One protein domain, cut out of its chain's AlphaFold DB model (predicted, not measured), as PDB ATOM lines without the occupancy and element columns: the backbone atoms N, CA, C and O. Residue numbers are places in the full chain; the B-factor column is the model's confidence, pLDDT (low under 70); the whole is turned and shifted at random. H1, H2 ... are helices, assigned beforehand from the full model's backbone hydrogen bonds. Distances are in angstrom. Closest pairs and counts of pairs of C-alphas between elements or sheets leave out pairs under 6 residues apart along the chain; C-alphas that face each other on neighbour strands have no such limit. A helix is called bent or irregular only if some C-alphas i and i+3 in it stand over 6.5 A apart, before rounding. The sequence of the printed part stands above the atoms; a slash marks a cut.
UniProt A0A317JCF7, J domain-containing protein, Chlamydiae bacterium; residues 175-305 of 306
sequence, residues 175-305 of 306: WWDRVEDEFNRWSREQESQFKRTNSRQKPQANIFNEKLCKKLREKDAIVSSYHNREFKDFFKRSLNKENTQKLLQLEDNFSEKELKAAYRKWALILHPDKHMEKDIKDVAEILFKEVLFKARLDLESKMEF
ATOM      1  N   TRP A 175     -10.733 -32.364  -4.639       72.75
ATOM      2  CA  TRP A 175     -11.448 -32.322  -3.340       72.75
ATOM      3  C   TRP A 175     -12.883 -31.876  -3.536       72.75
ATOM      4  O   TRP A 175     -13.791 -32.487  -2.985       72.75
ATOM      5  N   TRP A 176     -13.066 -30.840  -4.354       79.31
ATOM      6  CA  TRP A 176     -14.395 -30.393  -4.717       79.31
ATOM      7  C   TRP A 176     -15.154 -31.492  -5.448       79.31
ATOM      8  O   TRP A 176     -16.285 -31.771  -5.081       79.31
ATOM      9  N   ASP A 177     -14.499 -32.183  -6.381       78.56
ATOM     10  CA  ASP A 177     -15.106 -33.312  -7.086       78.56
ATOM     11  C   ASP A 177     -15.511 -34.426  -6.113       78.56
ATOM     12  O   ASP A 177     -16.598 -34.972  -6.232       78.56
ATOM     13  N   ARG A 178     -14.712 -34.707  -5.074       81.56
ATOM     14  CA  ARG A 178     -15.077 -35.675  -4.025       81.56
ATOM     15  C   ARG A 178     -16.268 -35.224  -3.185       81.56
ATOM     16  O   ARG A 178     -17.118 -36.049  -2.872       81.56
ATOM     17  N   VAL A 179     -16.321 -33.950  -2.802       84.31
ATOM     18  CA  VAL A 179     -17.444 -33.375  -2.041       84.31
ATOM     19  C   VAL A 179     -18.719 -33.376  -2.884       84.31
ATOM     20  O   VAL A 179     -19.801 -33.689  -2.387       84.31
ATOM     21  N   GLU A 180     -18.591 -33.058  -4.168       85.56
ATOM     22  CA  GLU A 180     -19.672 -33.096  -5.146       85.56
ATOM     23  C   GLU A 180     -20.150 -34.537  -5.376       85.56
ATOM     24  O   GLU A 180     -21.349 -34.802  -5.357       85.56
ATOM     25  N   ASP A 181     -19.233 -35.497  -5.501       85.69
ATOM     26  CA  ASP A 181     -19.536 -36.924  -5.612       85.69
ATOM     27  C   ASP A 181     -20.210 -37.477  -4.354       85.69
ATOM     28  O   ASP A 181     -21.129 -38.296  -4.454       85.69
ATOM     29  N   GLU A 182     -19.767 -37.049  -3.168       87.62
ATOM     30  CA  GLU A 182     -20.380 -37.412  -1.890       87.62
ATOM     31  C   GLU A 182     -21.814 -36.883  -1.816       87.62
ATOM     32  O   GLU A 182     -22.733 -37.651  -1.523       87.62
ATOM     33  N   PHE A 183     -22.025 -35.614  -2.180       88.75
ATOM     34  CA  PHE A 183     -23.360 -35.027  -2.280       88.75
ATOM     35  C   PHE A 183     -24.236 -35.773  -3.295       88.75
ATOM     36  O   PHE A 183     -25.353 -36.169  -2.969       88.75
ATOM     37  N   ASN A 184     -23.732 -36.042  -4.500       87.12
ATOM     38  CA  ASN A 184     -24.471 -36.737  -5.557       87.12
ATOM     39  C   ASN A 184     -24.814 -38.184  -5.183       87.12
ATOM     40  O   ASN A 184     -25.861 -38.712  -5.563       87.12
ATOM     41  N   ARG A 185     -23.930 -38.871  -4.455       88.19
ATOM     42  CA  ARG A 185     -24.204 -40.208  -3.914       88.19
ATOM     43  C   ARG A 185     -25.302 -40.145  -2.861       88.19
ATOM     44  O   ARG A 185     -26.289 -40.864  -2.980       88.19
ATOM     45  N   TRP A 186     -25.159 -39.238  -1.900       89.00
ATOM     46  CA  TRP A 186     -26.140 -39.028  -0.842       89.00
ATOM     47  C   TRP A 186     -27.518 -38.644  -1.406       89.00
ATOM     48  O   TRP A 186     -28.526 -39.236  -1.027       89.00
ATOM     49  N   SER A 187     -27.572 -37.725  -2.373       84.88
ATOM     50  CA  SER A 187     -28.806 -37.273  -3.029       84.88
ATOM     51  C   SER A 187     -29.530 -38.426  -3.737       84.88
ATOM     52  O   SER A 187     -30.723 -38.646  -3.514       84.88
ATOM     53  N   ARG A 188     -28.799 -39.263  -4.493       83.94
ATOM     54  CA  ARG A 188     -29.352 -40.469  -5.141       83.94
ATOM     55  C   ARG A 188     -29.886 -41.493  -4.143       83.94
ATOM     56  O   ARG A 188     -30.906 -42.136  -4.405       83.94
ATOM     57  N   GLU A 189     -29.216 -41.665  -3.005       84.69
ATOM     58  CA  GLU A 189     -29.690 -42.540  -1.929       84.69
ATOM     59  C   GLU A 189     -30.998 -42.020  -1.322       84.69
ATOM     60  O   GLU A 189     -31.937 -42.802  -1.153       84.69
ATOM     61  N   GLN A 190     -31.097 -40.712  -1.061       79.69
ATOM     62  CA  GLN A 190     -32.330 -40.090  -0.569       79.69
ATOM     63  C   GLN A 190     -33.476 -40.226  -1.575       79.69
ATOM     64  O   GLN A 190     -34.580 -40.618  -1.204       79.69
ATOM     65  N   GLU A 191     -33.218 -39.985  -2.861       74.06
ATOM     66  CA  GLU A 191     -34.224 -40.139  -3.914       74.06
ATOM     67  C   GLU A 191     -34.687 -41.602  -4.052       74.06
ATOM     68  O   GLU A 191     -35.874 -41.879  -4.235       74.06
ATOM     69  N   SER A 192     -33.770 -42.562  -3.905       73.44
ATOM     70  CA  SER A 192     -34.083 -43.996  -3.936       73.44
ATOM     71  C   SER A 192     -34.913 -44.436  -2.730       73.44
ATOM     72  O   SER A 192     -35.840 -45.236  -2.878       73.44
ATOM     73  N   GLN A 193     -34.616 -43.910  -1.539       68.56
ATOM     74  CA  GLN A 193     -35.437 -44.123  -0.344       68.56
ATOM     75  C   GLN A 193     -36.829 -43.514  -0.525       68.56
ATOM     76  O   GLN A 193     -37.825 -44.167  -0.222       68.56
ATOM     77  N   PHE A 194     -36.901 -42.323  -1.116       62.97
ATOM     78  CA  PHE A 194     -38.148 -41.622  -1.384       62.97
ATOM     79  C   PHE A 194     -39.047 -42.357  -2.398       62.97
ATOM     80  O   PHE A 194     -40.249 -42.525  -2.169       62.97
ATOM     81  N   LYS A 195     -38.468 -42.867  -3.496       64.69
ATOM     82  CA  LYS A 195     -39.180 -43.674  -4.506       64.69
ATOM     83  C   LYS A 195     -39.747 -44.971  -3.921       64.69
ATOM     84  O   LYS A 195     -40.812 -45.409  -4.344       64.69
ATOM     85  N   ARG A 196     -39.082 -45.567  -2.924       62.12
ATOM     86  CA  ARG A 196     -39.576 -46.765  -2.218       62.12
ATOM     87  C   ARG A 196     -40.772 -46.480  -1.302       62.12
ATOM     88  O   ARG A 196     -41.540 -47.395  -1.034       62.12
ATOM     89  N   THR A 197     -40.953 -45.239  -0.848       59.56
ATOM     90  CA  THR A 197     -42.021 -44.845   0.091       59.56
ATOM     91  C   THR A 197     -43.325 -44.349  -0.561       59.56
ATOM     92  O   THR A 197     -44.238 -43.965   0.160       59.56
ATOM     93  N   ASN A 198     -43.473 -44.422  -1.894       53.88
ATOM     94  CA  ASN A 198     -44.742 -44.210  -2.624       53.88
ATOM     95  C   ASN A 198     -45.509 -42.904  -2.291       53.88
ATOM     96  O   ASN A 198     -46.722 -42.905  -2.086       53.88
ATOM     97  N   SER A 199     -44.826 -41.757  -2.307       56.38
ATOM     98  CA  SER A 199     -45.452 -40.434  -2.132       56.38
ATOM     99  C   SER A 199     -45.325 -39.585  -3.405       56.38
ATOM    100  O   SER A 199     -44.229 -39.343  -3.896       56.38
ATOM    101  N   ARG A 200     -46.462 -39.116  -3.947       51.84
ATOM    102  CA  ARG A 200     -46.603 -38.331  -5.199       51.84
ATOM    103  C   ARG A 200     -45.985 -36.909  -5.168       51.84
ATOM    104  O   ARG A 200     -46.273 -36.113  -6.054       51.84
ATOM    105  N   GLN A 201     -45.160 -36.561  -4.181       53.47
ATOM    106  CA  GLN A 201     -44.578 -35.218  -4.008       53.47
ATOM    107  C   GLN A 201     -43.082 -35.321  -3.712       53.47
ATOM    108  O   GLN A 201     -42.739 -36.019  -2.777       53.47
ATOM    109  N   LYS A 202     -42.193 -34.629  -4.445       52.66
ATOM    110  CA  LYS A 202     -40.748 -34.585  -4.118       52.66
ATOM    111  C   LYS A 202     -40.527 -34.181  -2.644       52.66
ATOM    112  O   LYS A 202     -41.337 -33.425  -2.102       52.66
ATOM    113  N   PRO A 203     -39.456 -34.666  -1.987       51.50
ATOM    114  CA  PRO A 203     -39.224 -34.423  -0.569       51.50
ATOM    115  C   PRO A 203     -39.058 -32.923  -0.296       51.50
ATOM    116  O   PRO A 203     -37.997 -32.360  -0.538       51.50
ATOM    117  N   GLN A 204     -40.082 -32.281   0.273       52.31
ATOM    118  CA  GLN A 204     -39.856 -31.083   1.077       52.31
ATOM    119  C   GLN A 204     -39.100 -31.543   2.319       52.31
ATOM    120  O   GLN A 204     -39.676 -32.077   3.271       52.31
ATOM    121  N   ALA A 205     -37.777 -31.419   2.275       55.25
ATOM    122  CA  ALA A 205     -36.938 -31.764   3.400       55.25
ATOM    123  C   ALA A 205     -37.200 -30.732   4.499       55.25
ATOM    124  O   ALA A 205     -36.638 -29.641   4.486       55.25
ATOM    125  N   ASN A 206     -38.039 -31.068   5.481       65.06
ATOM    126  CA  ASN A 206     -37.997 -30.362   6.751       65.06
ATOM    127  C   ASN A 206     -36.623 -30.648   7.379       65.06
ATOM    128  O   ASN A 206     -36.427 -31.656   8.061       65.06
ATOM    129  N   ILE A 207     -35.651 -29.791   7.059       67.69
ATOM    130  CA  ILE A 207     -34.250 -29.918   7.476       67.69
ATOM    131  C   ILE A 207     -34.184 -30.011   8.994       67.69
ATOM    132  O   ILE A 207     -33.475 -30.854   9.542       67.69
ATOM    133  N   PHE A 208     -34.993 -29.187   9.657       73.31
ATOM    134  CA  PHE A 208     -35.011 -29.011  11.096       73.31
ATOM    135  C   PHE A 208     -36.104 -29.859  11.741       73.31
ATOM    136  O   PHE A 208     -37.159 -29.367  12.145       73.31
ATOM    137  N   ASN A 209     -35.822 -31.153  11.889       78.31
ATOM    138  CA  ASN A 209     -36.608 -32.002  12.778       78.31
ATOM    139  C   ASN A 209     -36.207 -31.790  14.252       78.31
ATOM    140  O   ASN A 209     -35.112 -31.319  14.571       78.31
ATOM    141  N   GLU A 210     -37.106 -32.145  15.168       79.19
ATOM    142  CA  GLU A 210     -36.918 -31.926  16.607       79.19
ATOM    143  C   GLU A 210     -35.659 -32.619  17.154       79.19
ATOM    144  O   GLU A 210     -34.935 -32.055  17.977       79.19
ATOM    145  N   LYS A 211     -35.334 -33.803  16.621       85.75
ATOM    146  CA  LYS A 211     -34.138 -34.574  16.981       85.75
ATOM    147  C   LYS A 211     -32.844 -33.834  16.624       85.75
ATOM    148  O   LYS A 211     -31.934 -33.787  17.448       85.75
ATOM    149  N   LEU A 212     -32.758 -33.245  15.432       86.44
ATOM    150  CA  LEU A 212     -31.599 -32.474  14.980       86.44
ATOM    151  C   LEU A 212     -31.437 -31.197  15.804       86.44
ATOM    152  O   LEU A 212     -30.339 -30.899  16.265       86.44
ATOM    153  N   CYS A 213     -32.529 -30.475  16.060       85.50
ATOM    154  CA  CYS A 213     -32.478 -29.281  16.901       85.50
ATOM    155  C   CYS A 213     -32.012 -29.601  18.325       85.50
ATOM    156  O   CYS A 213     -31.249 -28.827  18.898       85.50
ATOM    157  N   LYS A 214     -32.427 -30.744  18.884       88.50
ATOM    158  CA  LYS A 214     -31.940 -31.211  20.185       88.50
ATOM    159  C   LYS A 214     -30.435 -31.500  20.153       88.50
ATOM    160  O   LYS A 214     -29.717 -30.962  20.990       88.50
ATOM    161  N   LYS A 215     -29.952 -32.248  19.148       90.19
ATOM    162  CA  LYS A 215     -28.512 -32.514  18.954       90.19
ATOM    163  C   LYS A 215     -27.692 -31.224  18.867       90.19
ATOM    164  O   LYS A 215     -26.630 -31.137  19.470       90.19
ATOM    165  N   LEU A 216     -28.175 -30.227  18.120       90.69
ATOM    166  CA  LEU A 216     -27.480 -28.946  17.985       90.69
ATOM    167  C   LEU A 216     -27.485 -28.172  19.311       90.69
ATOM    168  O   LEU A 216     -26.432 -27.715  19.730       90.69
ATOM    169  N   ARG A 217     -28.617 -28.095  20.027       91.56
ATOM    170  CA  ARG A 217     -28.691 -27.424  21.344       91.56
ATOM    171  C   ARG A 217     -27.694 -27.984  22.354       91.56
ATOM    172  O   ARG A 217     -27.052 -27.214  23.057       91.56
ATOM    173  N   GLU A 218     -27.537 -29.303  22.403       91.62
ATOM    174  CA  GLU A 218     -26.582 -29.969  23.302       91.62
ATOM    175  C   GLU A 218     -25.120 -29.582  23.010       91.62
ATOM    176  O   GLU A 218     -24.260 -29.690  23.882       91.62
ATOM    177  N   LYS A 219     -24.835 -29.100  21.796       92.00
ATOM    178  CA  LYS A 219     -23.499 -28.705  21.340       92.00
ATOM    179  C   LYS A 219     -23.267 -27.187  21.361       92.00
ATOM    180  O   LYS A 219     -22.160 -26.752  21.050       92.00
ATOM    181  N   ASP A 220     -24.254 -26.382  21.766       90.06
ATOM    182  CA  ASP A 220     -24.178 -24.911  21.736       90.06
ATOM    183  C   ASP A 220     -23.022 -24.361  22.584       90.06
ATOM    184  O   ASP A 220     -22.228 -23.550  22.110       90.06
ATOM    185  N   ALA A 221     -22.838 -24.889  23.798       86.25
ATOM    186  CA  ALA A 221     -21.733 -24.490  24.670       86.25
ATOM    187  C   ALA A 221     -20.359 -24.738  24.018       86.25
ATOM    188  O   ALA A 221     -19.489 -23.867  24.051       86.25
ATOM    189  N   ILE A 222     -20.188 -25.884  23.353       87.69
ATOM    190  CA  ILE A 222     -18.940 -26.255  22.671       87.69
ATOM    191  C   ILE A 222     -18.667 -25.275  21.527       87.69
ATOM    192  O   ILE A 222     -17.590 -24.682  21.450       87.69
ATOM    193  N   VAL A 223     -19.670 -25.033  20.680       87.38
ATOM    194  CA  VAL A 223     -19.549 -24.133  19.526       87.38
ATOM    195  C   VAL A 223     -19.341 -22.681  19.956       87.38
ATOM    196  O   VAL A 223     -18.581 -21.961  19.314       87.38
ATOM    197  N   SER A 224     -19.946 -22.245  21.064       82.00
ATOM    198  CA  SER A 224     -19.777 -20.884  21.586       82.00
ATOM    199  C   SER A 224     -18.315 -20.555  21.915       82.00
ATOM    200  O   SER A 224     -17.866 -19.434  21.670       82.00
ATOM    201  N   SER A 225     -17.562 -21.560  22.374       78.62
ATOM    202  CA  SER A 225     -16.133 -21.460  22.684       78.62
ATOM    203  C   SER A 225     -15.220 -21.611  21.460       78.62
ATOM    204  O   SER A 225     -14.018 -21.365  21.544       78.62
ATOM    205  N   TYR A 226     -15.774 -21.987  20.302       82.12
ATOM    206  CA  TYR A 226     -14.998 -22.198  19.088       82.12
ATOM    207  C   TYR A 226     -14.555 -20.876  18.455       82.12
ATOM    208  O   TYR A 226     -15.289 -19.886  18.432       82.12
ATOM    209  N   HIS A 227     -13.341 -20.835  17.912       76.38
ATOM    210  CA  HIS A 227     -12.743 -19.592  17.422       76.38
ATOM    211  C   HIS A 227     -13.286 -19.161  16.047       76.38
ATOM    212  O   HIS A 227     -13.359 -17.964  15.774       76.38
ATOM    213  N   ASN A 228     -13.723 -20.099  15.198       81.62
ATOM    214  CA  ASN A 228     -14.193 -19.788  13.845       81.62
ATOM    215  C   ASN A 228     -15.569 -19.096  13.871       81.62
ATOM    216  O   ASN A 228     -16.576 -19.680  14.279       81.62
ATOM    217  N   ARG A 229     -15.613 -17.833  13.429       81.56
ATOM    218  CA  ARG A 229     -16.832 -17.015  13.434       81.56
ATOM    219  C   ARG A 229     -17.855 -17.474  12.399       81.56
ATOM    220  O   ARG A 229     -19.023 -17.597  12.749       81.56
ATOM    221  N   GLU A 230     -17.436 -17.777  11.172       84.62
ATOM    222  CA  GLU A 230     -18.357 -18.218  10.117       84.62
ATOM    223  C   GLU A 230     -19.032 -19.549  10.475       84.62
ATOM    224  O   GLU A 230     -20.238 -19.705  10.276       84.62
ATOM    225  N   PHE A 231     -18.282 -20.473  11.085       89.38
ATOM    226  CA  PHE A 231     -18.817 -21.726  11.619       89.38
ATOM    227  C   PHE A 231     -19.883 -21.467  12.694       89.38
ATOM    228  O   PHE A 231     -20.989 -22.005  12.621       89.38
ATOM    229  N   LYS A 232     -19.578 -20.598  13.671       90.00
ATOM    230  CA  LYS A 232     -20.526 -20.201  14.726       90.00
ATOM    231  C   LYS A 232     -21.788 -19.565  14.152       90.00
ATOM    232  O   LYS A 232     -22.888 -19.878  14.600       90.00
ATOM    233  N   ASP A 233     -21.639 -18.694  13.163       89.94
ATOM    234  CA  ASP A 233     -22.763 -18.003  12.541       89.94
ATOM    235  C   ASP A 233     -23.654 -18.987  11.771       89.94
ATOM    236  O   ASP A 233     -24.878 -18.936  11.887       89.94
ATOM    237  N   PHE A 234     -23.073 -19.941  11.035       92.31
ATOM    238  CA  PHE A 234     -23.844 -21.012  10.393       92.31
ATOM    239  C   PHE A 234     -24.570 -21.899  11.412       92.31
ATOM    240  O   PHE A 234     -25.754 -22.203  11.245       92.31
ATOM    241  N   PHE A 235     -23.894 -22.271  12.500       93.44
ATOM    242  CA  PHE A 235     -24.492 -23.057  13.574       93.44
ATOM    243  C   PHE A 235     -25.676 -22.328  14.226       93.44
ATOM    244  O   PHE A 235     -26.743 -22.917  14.386       93.44
ATOM    245  N   LYS A 236     -25.539 -21.032  14.536       92.38
ATOM    246  CA  LYS A 236     -26.621 -20.225  15.123       92.38
ATOM    247  C   LYS A 236     -27.826 -20.103  14.197       92.38
ATOM    248  O   LYS A 236     -28.955 -20.266  14.649       92.38
ATOM    249  N   ARG A 237     -27.607 -19.877  12.898       91.38
ATOM    250  CA  ARG A 237     -28.693 -19.872  11.901       91.38
ATOM    251  C   ARG A 237     -29.401 -21.218  11.811       91.38
ATOM    252  O   ARG A 237     -30.628 -21.269  11.760       91.38
ATOM    253  N   SER A 238     -28.629 -22.303  11.870       91.31
ATOM    254  CA  SER A 238     -29.162 -23.667  11.922       91.31
ATOM    255  C   SER A 238     -30.012 -23.888  13.181       91.31
ATOM    256  O   SER A 238     -31.109 -24.434  13.117       91.31
ATOM    257  N   LEU A 239     -29.541 -23.412  14.336       89.56
ATOM    258  CA  LEU A 239     -30.250 -23.505  15.612       89.56
ATOM    259  C   LEU A 239     -31.557 -22.694  15.615       89.56
ATOM    260  O   LEU A 239     -32.575 -23.161  16.132       89.56
ATOM    261  N   ASN A 240     -31.533 -21.515  14.989       87.81
ATOM    262  CA  ASN A 240     -32.677 -20.617  14.820       87.81
ATOM    263  C   ASN A 240     -33.653 -21.061  13.721       87.81
ATOM    264  O   ASN A 240     -34.676 -20.406  13.528       87.81
ATOM    265  N   LYS A 241     -33.373 -22.176  13.033       86.75
ATOM    266  CA  LYS A 241     -34.206 -22.732  11.957       86.75
ATOM    267  C   LYS A 241     -34.446 -21.737  10.818       86.75
ATOM    268  O   LYS A 241     -35.563 -21.618  10.314       86.75
ATOM    269  N   GLU A 242     -33.416 -20.991  10.431       87.62
ATOM    270  CA  GLU A 242     -33.536 -20.083   9.293       87.62
ATOM    271  C   GLU A 242     -33.858 -20.839   7.994       87.62
ATOM    272  O   GLU A 242     -33.457 -21.988   7.807       87.62
ATOM    273  N   ASN A 243     -34.584 -20.185   7.081       87.19
ATOM    274  CA  ASN A 243     -34.872 -20.732   5.751       87.19
ATOM    275  C   ASN A 243     -33.561 -21.063   5.007       87.19
ATOM    276  O   ASN A 243     -32.566 -20.360   5.168       87.19
ATOM    277  N   THR A 244     -33.576 -22.083   4.149       88.75
ATOM    278  CA  THR A 244     -32.428 -22.583   3.376       88.75
ATOM    279  C   THR A 244     -31.700 -21.502   2.588       88.75
ATOM    280  O   THR A 244     -30.472 -21.469   2.606       88.75
ATOM    281  N   GLN A 245     -32.430 -20.562   1.983       88.94
ATOM    282  CA  GLN A 245     -31.836 -19.402   1.300       88.94
ATOM    283  C   GLN A 245     -31.007 -18.533   2.258       88.94
ATOM    284  O   GLN A 245     -29.842 -18.246   1.991       88.94
ATOM    285  N   LYS A 246     -31.574 -18.169   3.417       88.00
ATOM    286  CA  LYS A 246     -30.895 -17.352   4.440       88.00
ATOM    287  C   LYS A 246     -29.732 -18.092   5.092       88.00
ATOM    288  O   LYS A 246     -28.687 -17.496   5.347       88.00
ATOM    289  N   LEU A 247     -29.891 -19.399   5.293       90.50
ATOM    290  CA  LEU A 247     -28.856 -20.277   5.822       90.50
ATOM    291  C   LEU A 247     -27.609 -20.272   4.927       90.50
ATOM    292  O   LEU A 247     -26.495 -20.146   5.434       90.50
ATOM    293  N   LEU A 248     -27.799 -20.350   3.604       90.00
ATOM    294  CA  LEU A 248     -26.703 -20.272   2.634       90.00
ATOM    295  C   LEU A 248     -26.275 -18.837   2.293       90.00
ATOM    296  O   LEU A 248     -25.246 -18.678   1.639       90.00
ATOM    297  N   GLN A 249     -26.983 -17.820   2.793       89.25
ATOM    298  CA  GLN A 249     -26.792 -16.398   2.471       89.25
ATOM    299  C   GLN A 249     -26.968 -16.080   0.980       89.25
ATOM    300  O   GLN A 249     -26.168 -15.357   0.392       89.25
ATOM    301  N   LEU A 250     -28.002 -16.647   0.366       89.06
ATOM    302  CA  LEU A 250     -28.359 -16.374  -1.023       89.06
ATOM    303  C   LEU A 250     -29.354 -15.210  -1.111       89.06
ATOM    304  O   LEU A 250     -30.204 -15.054  -0.230       89.06
ATOM    305  N   GLU A 251     -29.242 -14.417  -2.175       87.06
ATOM    306  CA  GLU A 251     -30.216 -13.376  -2.518       87.06
ATOM    307  C   GLU A 251     -31.511 -13.978  -3.087       87.06
ATOM    308  O   GLU A 251     -31.570 -15.152  -3.477       87.06
ATOM    309  N   ASP A 252     -32.563 -13.160  -3.135       79.06
ATOM    310  CA  ASP A 252     -33.795 -13.515  -3.833       79.06
ATOM    311  C   ASP A 252     -33.492 -13.662  -5.340       79.06
ATOM    312  O   ASP A 252     -32.835 -12.811  -5.932       79.06
ATOM    313  N   ASN A 253     -33.975 -14.743  -5.968       83.12
ATOM    314  CA  ASN A 253     -33.717 -15.103  -7.377       83.12
ATOM    315  C   ASN A 253     -32.260 -15.485  -7.724       83.12
ATOM    316  O   ASN A 253     -31.779 -15.185  -8.816       83.12
ATOM    317  N   PHE A 254     -31.571 -16.185  -6.822       86.94
ATOM    318  CA  PHE A 254     -30.242 -16.744  -7.087       86.94
ATOM    319  C   PHE A 254     -30.218 -17.740  -8.271       86.94
ATOM    320  O   PHE A 254     -31.163 -18.487  -8.527       86.94
ATOM    321  N   SER A 255     -29.085 -17.790  -8.966       88.50
ATOM    322  CA  SER A 255     -28.778 -18.722 -10.053       88.50
ATOM    323  C   SER A 255     -28.181 -20.043  -9.553       88.50
ATOM    324  O   SER A 255     -27.623 -20.134  -8.458       88.50
ATOM    325  N   GLU A 256     -28.194 -21.081 -10.395       87.19
ATOM    326  CA  GLU A 256     -27.593 -22.387 -10.064       87.19
ATOM    327  C   GLU A 256     -26.094 -22.252  -9.745       87.19
ATOM    328  O   GLU A 256     -25.552 -22.904  -8.849       87.19
ATOM    329  N   LYS A 257     -25.413 -21.348 -10.459       84.44
ATOM    330  CA  LYS A 257     -23.997 -21.050 -10.242       84.44
ATOM    331  C   LYS A 257     -23.756 -20.428  -8.865       84.44
ATOM    332  O   LYS A 257     -22.774 -20.780  -8.212       84.44
ATOM    333  N   GLU A 258     -24.637 -19.538  -8.417       83.25
ATOM    334  CA  GLU A 258     -24.563 -18.922  -7.087       83.25
ATOM    335  C   GLU A 258     -24.872 -19.929  -5.982       83.25
ATOM    336  O   GLU A 258     -24.154 -19.961  -4.983       83.25
ATOM    337  N   LEU A 259     -25.841 -20.826  -6.193       89.19
ATOM    338  CA  LEU A 259     -26.102 -21.934  -5.273       89.19
ATOM    339  C   LEU A 259     -24.864 -22.823  -5.106       89.19
ATOM    340  O   LEU A 259     -24.441 -23.087  -3.980       89.19
ATOM    341  N   LYS A 260     -24.244 -23.248  -6.215       85.94
ATOM    342  CA  LYS A 260     -23.018 -24.063  -6.189       85.94
ATOM    343  C   LYS A 260     -21.858 -23.329  -5.519       85.94
ATOM    344  O   LYS A 260     -21.120 -23.936  -4.745       85.94
ATOM    345  N   ALA A 261     -21.706 -22.028  -5.765       80.44
ATOM    346  CA  ALA A 261     -20.677 -21.212  -5.126       80.44
ATOM    347  C   ALA A 261     -20.898 -21.078  -3.608       80.44
ATOM    348  O   ALA A 261     -19.954 -21.260  -2.836       80.44
ATOM    349  N   ALA A 262     -22.134 -20.821  -3.171       85.44
ATOM    350  CA  ALA A 262     -22.485 -20.737  -1.756       85.44
ATOM    351  C   ALA A 262     -22.307 -22.088  -1.054       85.44
ATOM    352  O   ALA A 262     -21.680 -22.159   0.003       85.44
ATOM    353  N   TYR A 263     -22.778 -23.173  -1.670       89.62
ATOM    354  CA  TYR A 263     -22.572 -24.527  -1.163       89.62
ATOM    355  C   TYR A 263     -21.079 -24.852  -1.040       89.62
ATOM    356  O   TYR A 263     -20.651 -25.328   0.007       89.62
ATOM    357  N   ARG A 264     -20.261 -24.504  -2.043       86.19
ATOM    358  CA  ARG A 264     -18.803 -24.672  -1.979       86.19
ATOM    359  C   ARG A 264     -18.181 -23.897  -0.827       86.19
ATOM    360  O   ARG A 264     -17.385 -24.465  -0.086       86.19
ATOM    361  N   LYS A 265     -18.557 -22.627  -0.650       88.62
ATOM    362  CA  LYS A 265     -18.090 -21.810   0.477       88.62
ATOM    363  C   LYS A 265     -18.388 -22.507   1.807       88.62
ATOM    364  O   LYS A 265     -17.489 -22.680   2.623       88.62
ATOM    365  N   TRP A 266     -19.632 -22.923   2.022       89.00
ATOM    366  CA  TRP A 266     -20.028 -23.555   3.281       89.00
ATOM    367  C   TRP A 266     -19.414 -24.931   3.475       89.00
ATOM    368  O   TRP A 266     -19.033 -25.266   4.593       89.00
ATOM    369  N   ALA A 267     -19.241 -25.696   2.401       88.56
ATOM    370  CA  ALA A 267     -18.560 -26.971   2.466       88.56
ATOM    371  C   ALA A 267     -17.116 -26.798   2.952       88.56
ATOM    372  O   ALA A 267     -16.676 -27.532   3.826       88.56
ATOM    373  N   LEU A 268     -16.400 -25.779   2.467       83.38
ATOM    374  CA  LEU A 268     -15.035 -25.475   2.915       83.38
ATOM    375  C   LEU A 268     -14.946 -25.148   4.408       83.38
ATOM    376  O   LEU A 268     -13.943 -25.467   5.043       83.38
ATOM    377  N   ILE A 269     -15.977 -24.502   4.950       83.50
ATOM    378  CA  ILE A 269     -16.023 -24.053   6.347       83.50
ATOM    379  C   ILE A 269     -16.463 -25.180   7.287       83.50
ATOM    380  O   ILE A 269     -15.996 -25.238   8.419       83.50
ATOM    381  N   LEU A 270     -17.384 -26.037   6.836       90.19
ATOM    382  CA  LEU A 270     -18.077 -27.026   7.667       90.19
ATOM    383  C   LEU A 270     -17.557 -28.457   7.484       90.19
ATOM    384  O   LEU A 270     -18.047 -29.360   8.156       90.19
ATOM    385  N   HIS A 271     -16.626 -28.707   6.558       88.00
ATOM    386  CA  HIS A 271     -16.144 -30.064   6.308       88.00
ATOM    387  C   HIS A 271     -15.436 -30.631   7.553       88.00
ATOM    388  O   HIS A 271     -14.482 -30.014   8.034       88.00
ATOM    389  N   PRO A 272     -15.803 -31.831   8.047       84.19
ATOM    390  CA  PRO A 272     -15.240 -32.408   9.273       84.19
ATOM    391  C   PRO A 272     -13.709 -32.471   9.298       84.19
ATOM    392  O   PRO A 272     -13.095 -32.229  10.332       84.19
ATOM    393  N   ASP A 273     -13.072 -32.753   8.160       79.31
ATOM    394  CA  ASP A 273     -11.603 -32.828   8.066       79.31
ATOM    395  C   ASP A 273     -10.872 -31.484   8.204       79.31
ATOM    396  O   ASP A 273      -9.646 -31.462   8.282       79.31
ATOM    397  N   LYS A 274     -11.593 -30.359   8.255       76.00
ATOM    398  CA  LYS A 274     -11.010 -29.037   8.530       76.00
ATOM    399  C   LYS A 274     -10.888 -28.752  10.030       76.00
ATOM    400  O   LYS A 274     -10.267 -27.760  10.407       76.00
ATOM    401  N   HIS A 275     -11.454 -29.608  10.885       78.81
ATOM    402  CA  HIS A 275     -11.492 -29.418  12.332       78.81
ATOM    403  C   HIS A 275     -10.675 -30.500  13.044       78.81
ATOM    404  O   HIS A 275     -10.859 -31.696  12.816       78.81
ATOM    405  N   MET A 276      -9.761 -30.067  13.915       70.75
ATOM    406  CA  MET A 276      -8.867 -30.964  14.655       70.75
ATOM    407  C   MET A 276      -9.490 -31.408  15.981       70.75
ATOM    408  O   MET A 276      -9.248 -32.522  16.443       70.75
ATOM    409  N   GLU A 277     -10.292 -30.545  16.607       79.12
ATOM    410  CA  GLU A 277     -10.959 -30.843  17.867       79.12
ATOM    411  C   GLU A 277     -12.093 -31.844  17.638       79.12
ATOM    412  O   GLU A 277     -13.026 -31.570  16.883       79.12
ATOM    413  N   LYS A 278     -12.044 -32.996  18.320       81.69
ATOM    414  CA  LYS A 278     -13.026 -34.081  18.154       81.69
ATOM    415  C   LYS A 278     -14.470 -33.596  18.318       81.69
ATOM    416  O   LYS A 278     -15.310 -33.883  17.473       81.69
ATOM    417  N   ASP A 279     -14.737 -32.806  19.354       84.06
ATOM    418  CA  ASP A 279     -16.087 -32.308  19.619       84.06
ATOM    419  C   ASP A 279     -16.599 -31.360  18.526       84.06
ATOM    420  O   ASP A 279     -17.792 -31.362  18.225       84.06
ATOM    421  N   ILE A 280     -15.713 -30.571  17.909       88.00
ATOM    422  CA  ILE A 280     -16.064 -29.696  16.784       88.00
ATOM    423  C   ILE A 280     -16.224 -30.510  15.508       88.00
ATOM    424  O   ILE A 280     -17.144 -30.241  14.744       88.00
ATOM    425  N   LYS A 281     -15.387 -31.529  15.299       88.38
ATOM    426  CA  LYS A 281     -15.508 -32.453  14.170       88.38
ATOM    427  C   LYS A 281     -16.871 -33.151  14.161       88.38
ATOM    428  O   LYS A 281     -17.508 -33.207  13.113       88.38
ATOM    429  N   ASP A 282     -17.357 -33.577  15.327       89.06
ATOM    430  CA  ASP A 282     -18.694 -34.163  15.475       89.06
ATOM    431  C   ASP A 282     -19.803 -33.162  15.096       89.06
ATOM    432  O   ASP A 282     -20.770 -33.509  14.417       89.06
ATOM    433  N   VAL A 283     -19.676 -31.896  15.513       92.00
ATOM    434  CA  VAL A 283     -20.641 -30.843  15.150       92.00
ATOM    435  C   VAL A 283     -20.580 -30.530  13.658       92.00
ATOM    436  O   VAL A 283     -21.620 -30.386  13.017       92.00
ATOM    437  N   ALA A 284     -19.374 -30.439  13.106       90.50
ATOM    438  CA  ALA A 284     -19.131 -30.207  11.694       90.50
ATOM    439  C   ALA A 284     -19.776 -31.308  10.847       90.50
ATOM    440  O   ALA A 284     -20.461 -31.003   9.879       90.50
ATOM    441  N   GLU A 285     -19.681 -32.574  11.260       92.25
ATOM    442  CA  GLU A 285     -20.333 -33.684  10.559       92.25
ATOM    443  C   GLU A 285     -21.861 -33.555  10.546       92.25
ATOM    444  O   GLU A 285     -22.488 -33.758   9.502       92.25
ATOM    445  N   ILE A 286     -22.461 -33.142  11.667       92.56
ATOM    446  CA  ILE A 286     -23.903 -32.877  11.750       92.56
ATOM    447  C   ILE A 286     -24.288 -31.725  10.811       92.56
ATOM    448  O   ILE A 286     -25.217 -31.861  10.015       92.56
ATOM    449  N   LEU A 287     -23.583 -30.593  10.878       93.06
ATOM    450  CA  LEU A 287     -23.878 -29.429  10.039       93.06
ATOM    451  C   LEU A 287     -23.656 -29.724   8.551       93.06
ATOM    452  O   LEU A 287     -24.432 -29.277   7.713       93.06
ATOM    453  N   PHE A 288     -22.638 -30.504   8.208       91.88
ATOM    454  CA  PHE A 288     -22.308 -30.830   6.827       91.88
ATOM    455  C   PHE A 288     -23.326 -31.808   6.220       91.88
ATOM    456  O   PHE A 288     -23.970 -31.502   5.217       91.88
ATOM    457  N   LYS A 289     -23.553 -32.960   6.863       89.00
ATOM    458  CA  LYS A 289     -24.396 -34.030   6.301       89.00
ATOM    459  C   LYS A 289     -25.883 -33.854   6.594       89.00
ATOM    460  O   LYS A 289     -26.720 -34.155   5.746       89.00
ATOM    461  N   GLU A 290     -26.249 -33.403   7.797       88.81
ATOM    462  CA  GLU A 290     -27.661 -33.320   8.200       88.81
ATOM    463  C   GLU A 290     -28.311 -31.967   7.884       88.81
ATOM    464  O   GLU A 290     -29.543 -31.918   7.815       88.81
ATOM    465  N   VAL A 291     -27.521 -30.905   7.671       91.44
ATOM    466  CA  VAL A 291     -28.020 -29.550   7.375       91.44
ATOM    467  C   VAL A 291     -27.642 -29.101   5.963       91.44
ATOM    468  O   VAL A 291     -28.534 -28.885   5.145       91.44
ATOM    469  N   LEU A 292     -26.348 -28.980   5.650       92.19
ATOM    470  CA  LEU A 292     -25.868 -28.377   4.404       92.19
ATOM    471  C   LEU A 292     -26.299 -29.177   3.162       92.19
ATOM    472  O   LEU A 292     -26.820 -28.587   2.215       92.19
ATOM    473  N   PHE A 293     -26.169 -30.508   3.182       90.31
ATOM    474  CA  PHE A 293     -26.635 -31.369   2.082       90.31
ATOM    475  C   PHE A 293     -28.141 -31.220   1.829       90.31
ATOM    476  O   PHE A 293     -28.575 -31.045   0.691       90.31
ATOM    477  N   LYS A 294     -28.953 -31.218   2.893       89.19
ATOM    478  CA  LYS A 294     -30.408 -31.045   2.761       89.19
ATOM    479  C   LYS A 294     -30.780 -29.649   2.272       89.19
ATOM    480  O   LYS A 294     -31.724 -29.522   1.501       89.19
ATOM    481  N   ALA A 295     -30.049 -28.620   2.704       89.50
ATOM    482  CA  ALA A 295     -30.282 -27.242   2.285       89.50
ATOM    483  C   ALA A 295     -30.039 -27.061   0.789       89.50
ATOM    484  O   ALA A 295     -30.859 -26.444   0.114       89.50
ATOM    485  N   ARG A 296     -28.958 -27.647   0.261       90.25
ATOM    486  CA  ARG A 296     -28.701 -27.656  -1.180       90.25
ATOM    487  C   ARG A 296     -29.808 -28.381  -1.944       90.25
ATOM    488  O   ARG A 296     -30.344 -27.812  -2.885       90.25
ATOM    489  N   LEU A 297     -30.180 -29.587  -1.510       87.75
ATOM    490  CA  LEU A 297     -31.209 -30.387  -2.183       87.75
ATOM    491  C   LEU A 297     -32.577 -29.680  -2.223       87.75
ATOM    492  O   LEU A 297     -33.241 -29.676  -3.258       87.75
ATOM    493  N   ASP A 298     -32.994 -29.061  -1.113       86.50
ATOM    494  CA  ASP A 298     -34.230 -28.268  -1.041       86.50
ATOM    495  C   ASP A 298     -34.219 -27.113  -2.054       86.50
ATOM    496  O   ASP A 298     -35.198 -26.913  -2.771       86.50
ATOM    497  N   LEU A 299     -33.101 -26.391  -2.170       88.62
ATOM    498  CA  LEU A 299     -32.970 -25.284  -3.118       88.62
ATOM    499  C   LEU A 299     -32.896 -25.747  -4.578       88.62
ATOM    500  O   LEU A 299     -33.597 -25.166  -5.401       88.62
ATOM    501  N   GLU A 300     -32.142 -26.805  -4.896       87.44
ATOM    502  CA  GLU A 300     -32.118 -27.399  -6.245       87.44
ATOM    503  C   GLU A 300     -33.531 -27.823  -6.669       87.44
ATOM    504  O   GLU A 300     -33.980 -27.496  -7.766       87.44
ATOM    505  N   SER A 301     -34.288 -28.453  -5.763       82.44
ATOM    506  CA  SER A 301     -35.670 -28.839  -6.052       82.44
ATOM    507  C   SER A 301     -36.581 -27.639  -6.319       82.44
ATOM    508  O   SER A 301     -37.402 -27.703  -7.225       82.44
ATOM    509  N   LYS A 302     -36.429 -26.532  -5.579       81.88
ATOM    510  CA  LYS A 302     -37.225 -25.310  -5.779       81.88
ATOM    511  C   LYS A 302     -36.912 -24.638  -7.115       81.88
ATOM    512  O   LYS A 302     -37.821 -24.085  -7.721       81.88
ATOM    513  N   MET A 303     -35.662 -24.713  -7.570       80.19
ATOM    514  CA  MET A 303     -35.236 -24.173  -8.862       80.19
ATOM    515  C   MET A 303     -35.783 -24.963 -10.055       80.19
ATOM    516  O   MET A 303     -36.090 -24.366 -11.075       80.19
ATOM    517  N   GLU A 304     -35.937 -26.285  -9.944       71.44
ATOM    518  CA  GLU A 304     -36.516 -27.111 -11.019       71.44
ATOM    519  C   GLU A 304     -38.025 -26.872 -11.241       71.44
ATOM    520  O   GLU A 304     -38.572 -27.323 -12.248       71.44
ATOM    521  N   PHE A 305     -38.708 -26.204 -10.304       56.12
ATOM    522  CA  PHE A 305     -40.150 -25.922 -10.356       56.12
ATOM    523  C   PHE A 305     -40.502 -24.431 -10.490       56.12
ATOM    524  O   PHE A 305     -41.694 -24.109 -10.489       56.12
TER     525      PHE A 305
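This is residues 175 to 305 of the 306 residues of the protein "J domain-containing protein" of Chlamydiae bacterium (UniProt A0A317JCF7). A long hairpin of two nearly parallel-lined helices, H6 and the nearly straight but bent H7, makes the middle of this domain; the shorter helices H2, H3, H4 and H5 cover one side of it, and the long H1 crosses the other side more loosely. The end of H1 and the start of the link after it, residues 195 to 201, stick out. The printed part has 131 residues with seven named helices, H1 to H7 in chain order, and no named strand; the class is all helix. The whole is compact, with a radius of gyration of the C-alphas of 14.8 A and spans of 44 by 30 by 28 A.

H7, residues 278 to 303, was assigned as one helix by its hydrogen bonds but is bent: C-alphas 290 and 293 are 6.5 A apart. Its arms, H7a (278 to 290) and H7b (293 to 303), stand at a shallow tilt of 23 degrees. H6, residues 256 to 270, forms a helical hairpin with H7a, opposite ways at a shallow tilt of 20 degrees; residues 267 to 270 of H6 touch it, the closest C-alphas being those of Leu 270 and Ala 284, 5.2 A apart. H6 also touches H7b, opposite ways at a shallow tilt of 9 degrees, closest at the C-alphas of Tyr 263 and Arg 296, 6.9 A. H5, residues 244 to 248, touches H7b, closest at the C-alphas of Thr 244 and Ala 295, 5.2 A. H4, residues 229 to 239, is the hub, touching four helices, among them H2, residues 210 to 218, opposite ways at a steep tilt of 39 degrees, with the C-alphas of Cys 213 and Leu 239 closest at 6.3 A. H3, residues 220 to 224, only just touches H4, with 3 pairs of C-alphas within 8 A; the closest are those of Val 223 and Lys 232, 6.3 A. H1, residues 175 to 196, is close to H7b but not clearly touching, about perpendicular at 73 degrees, with the C-alphas of Phe 183 and Phe 293 closest at 6.6 A. H1 is apart from H4. Of the three touching pairs with a tilt, two are shallow, a mostly aligned packing, but only just. Every O i to N i+4 pair is within hydrogen-bond range in H1 to H6, H7a and H7b.

H1 runs 31.6 A from C-alpha 175 at (-11.448, -32.322, -3.340). H6 is 20.7 A long, H7a 17.7 A, H7b 15.7 A, H4 15.1 A and H2 12.5 A; H3 and H5 have five residues each. H7b ends with C-alpha 303 at (-35.236, -24.173, -8.862).

The C-alphas farthest apart, those of Asn 198 and His 227, are 45.1 A apart. The printed part has no cut. The link from H1 to H2, 13 residues, is long. Mean pLDDT of the printed part is 82.6; residues 193 to 207 and residue 305 are under 70.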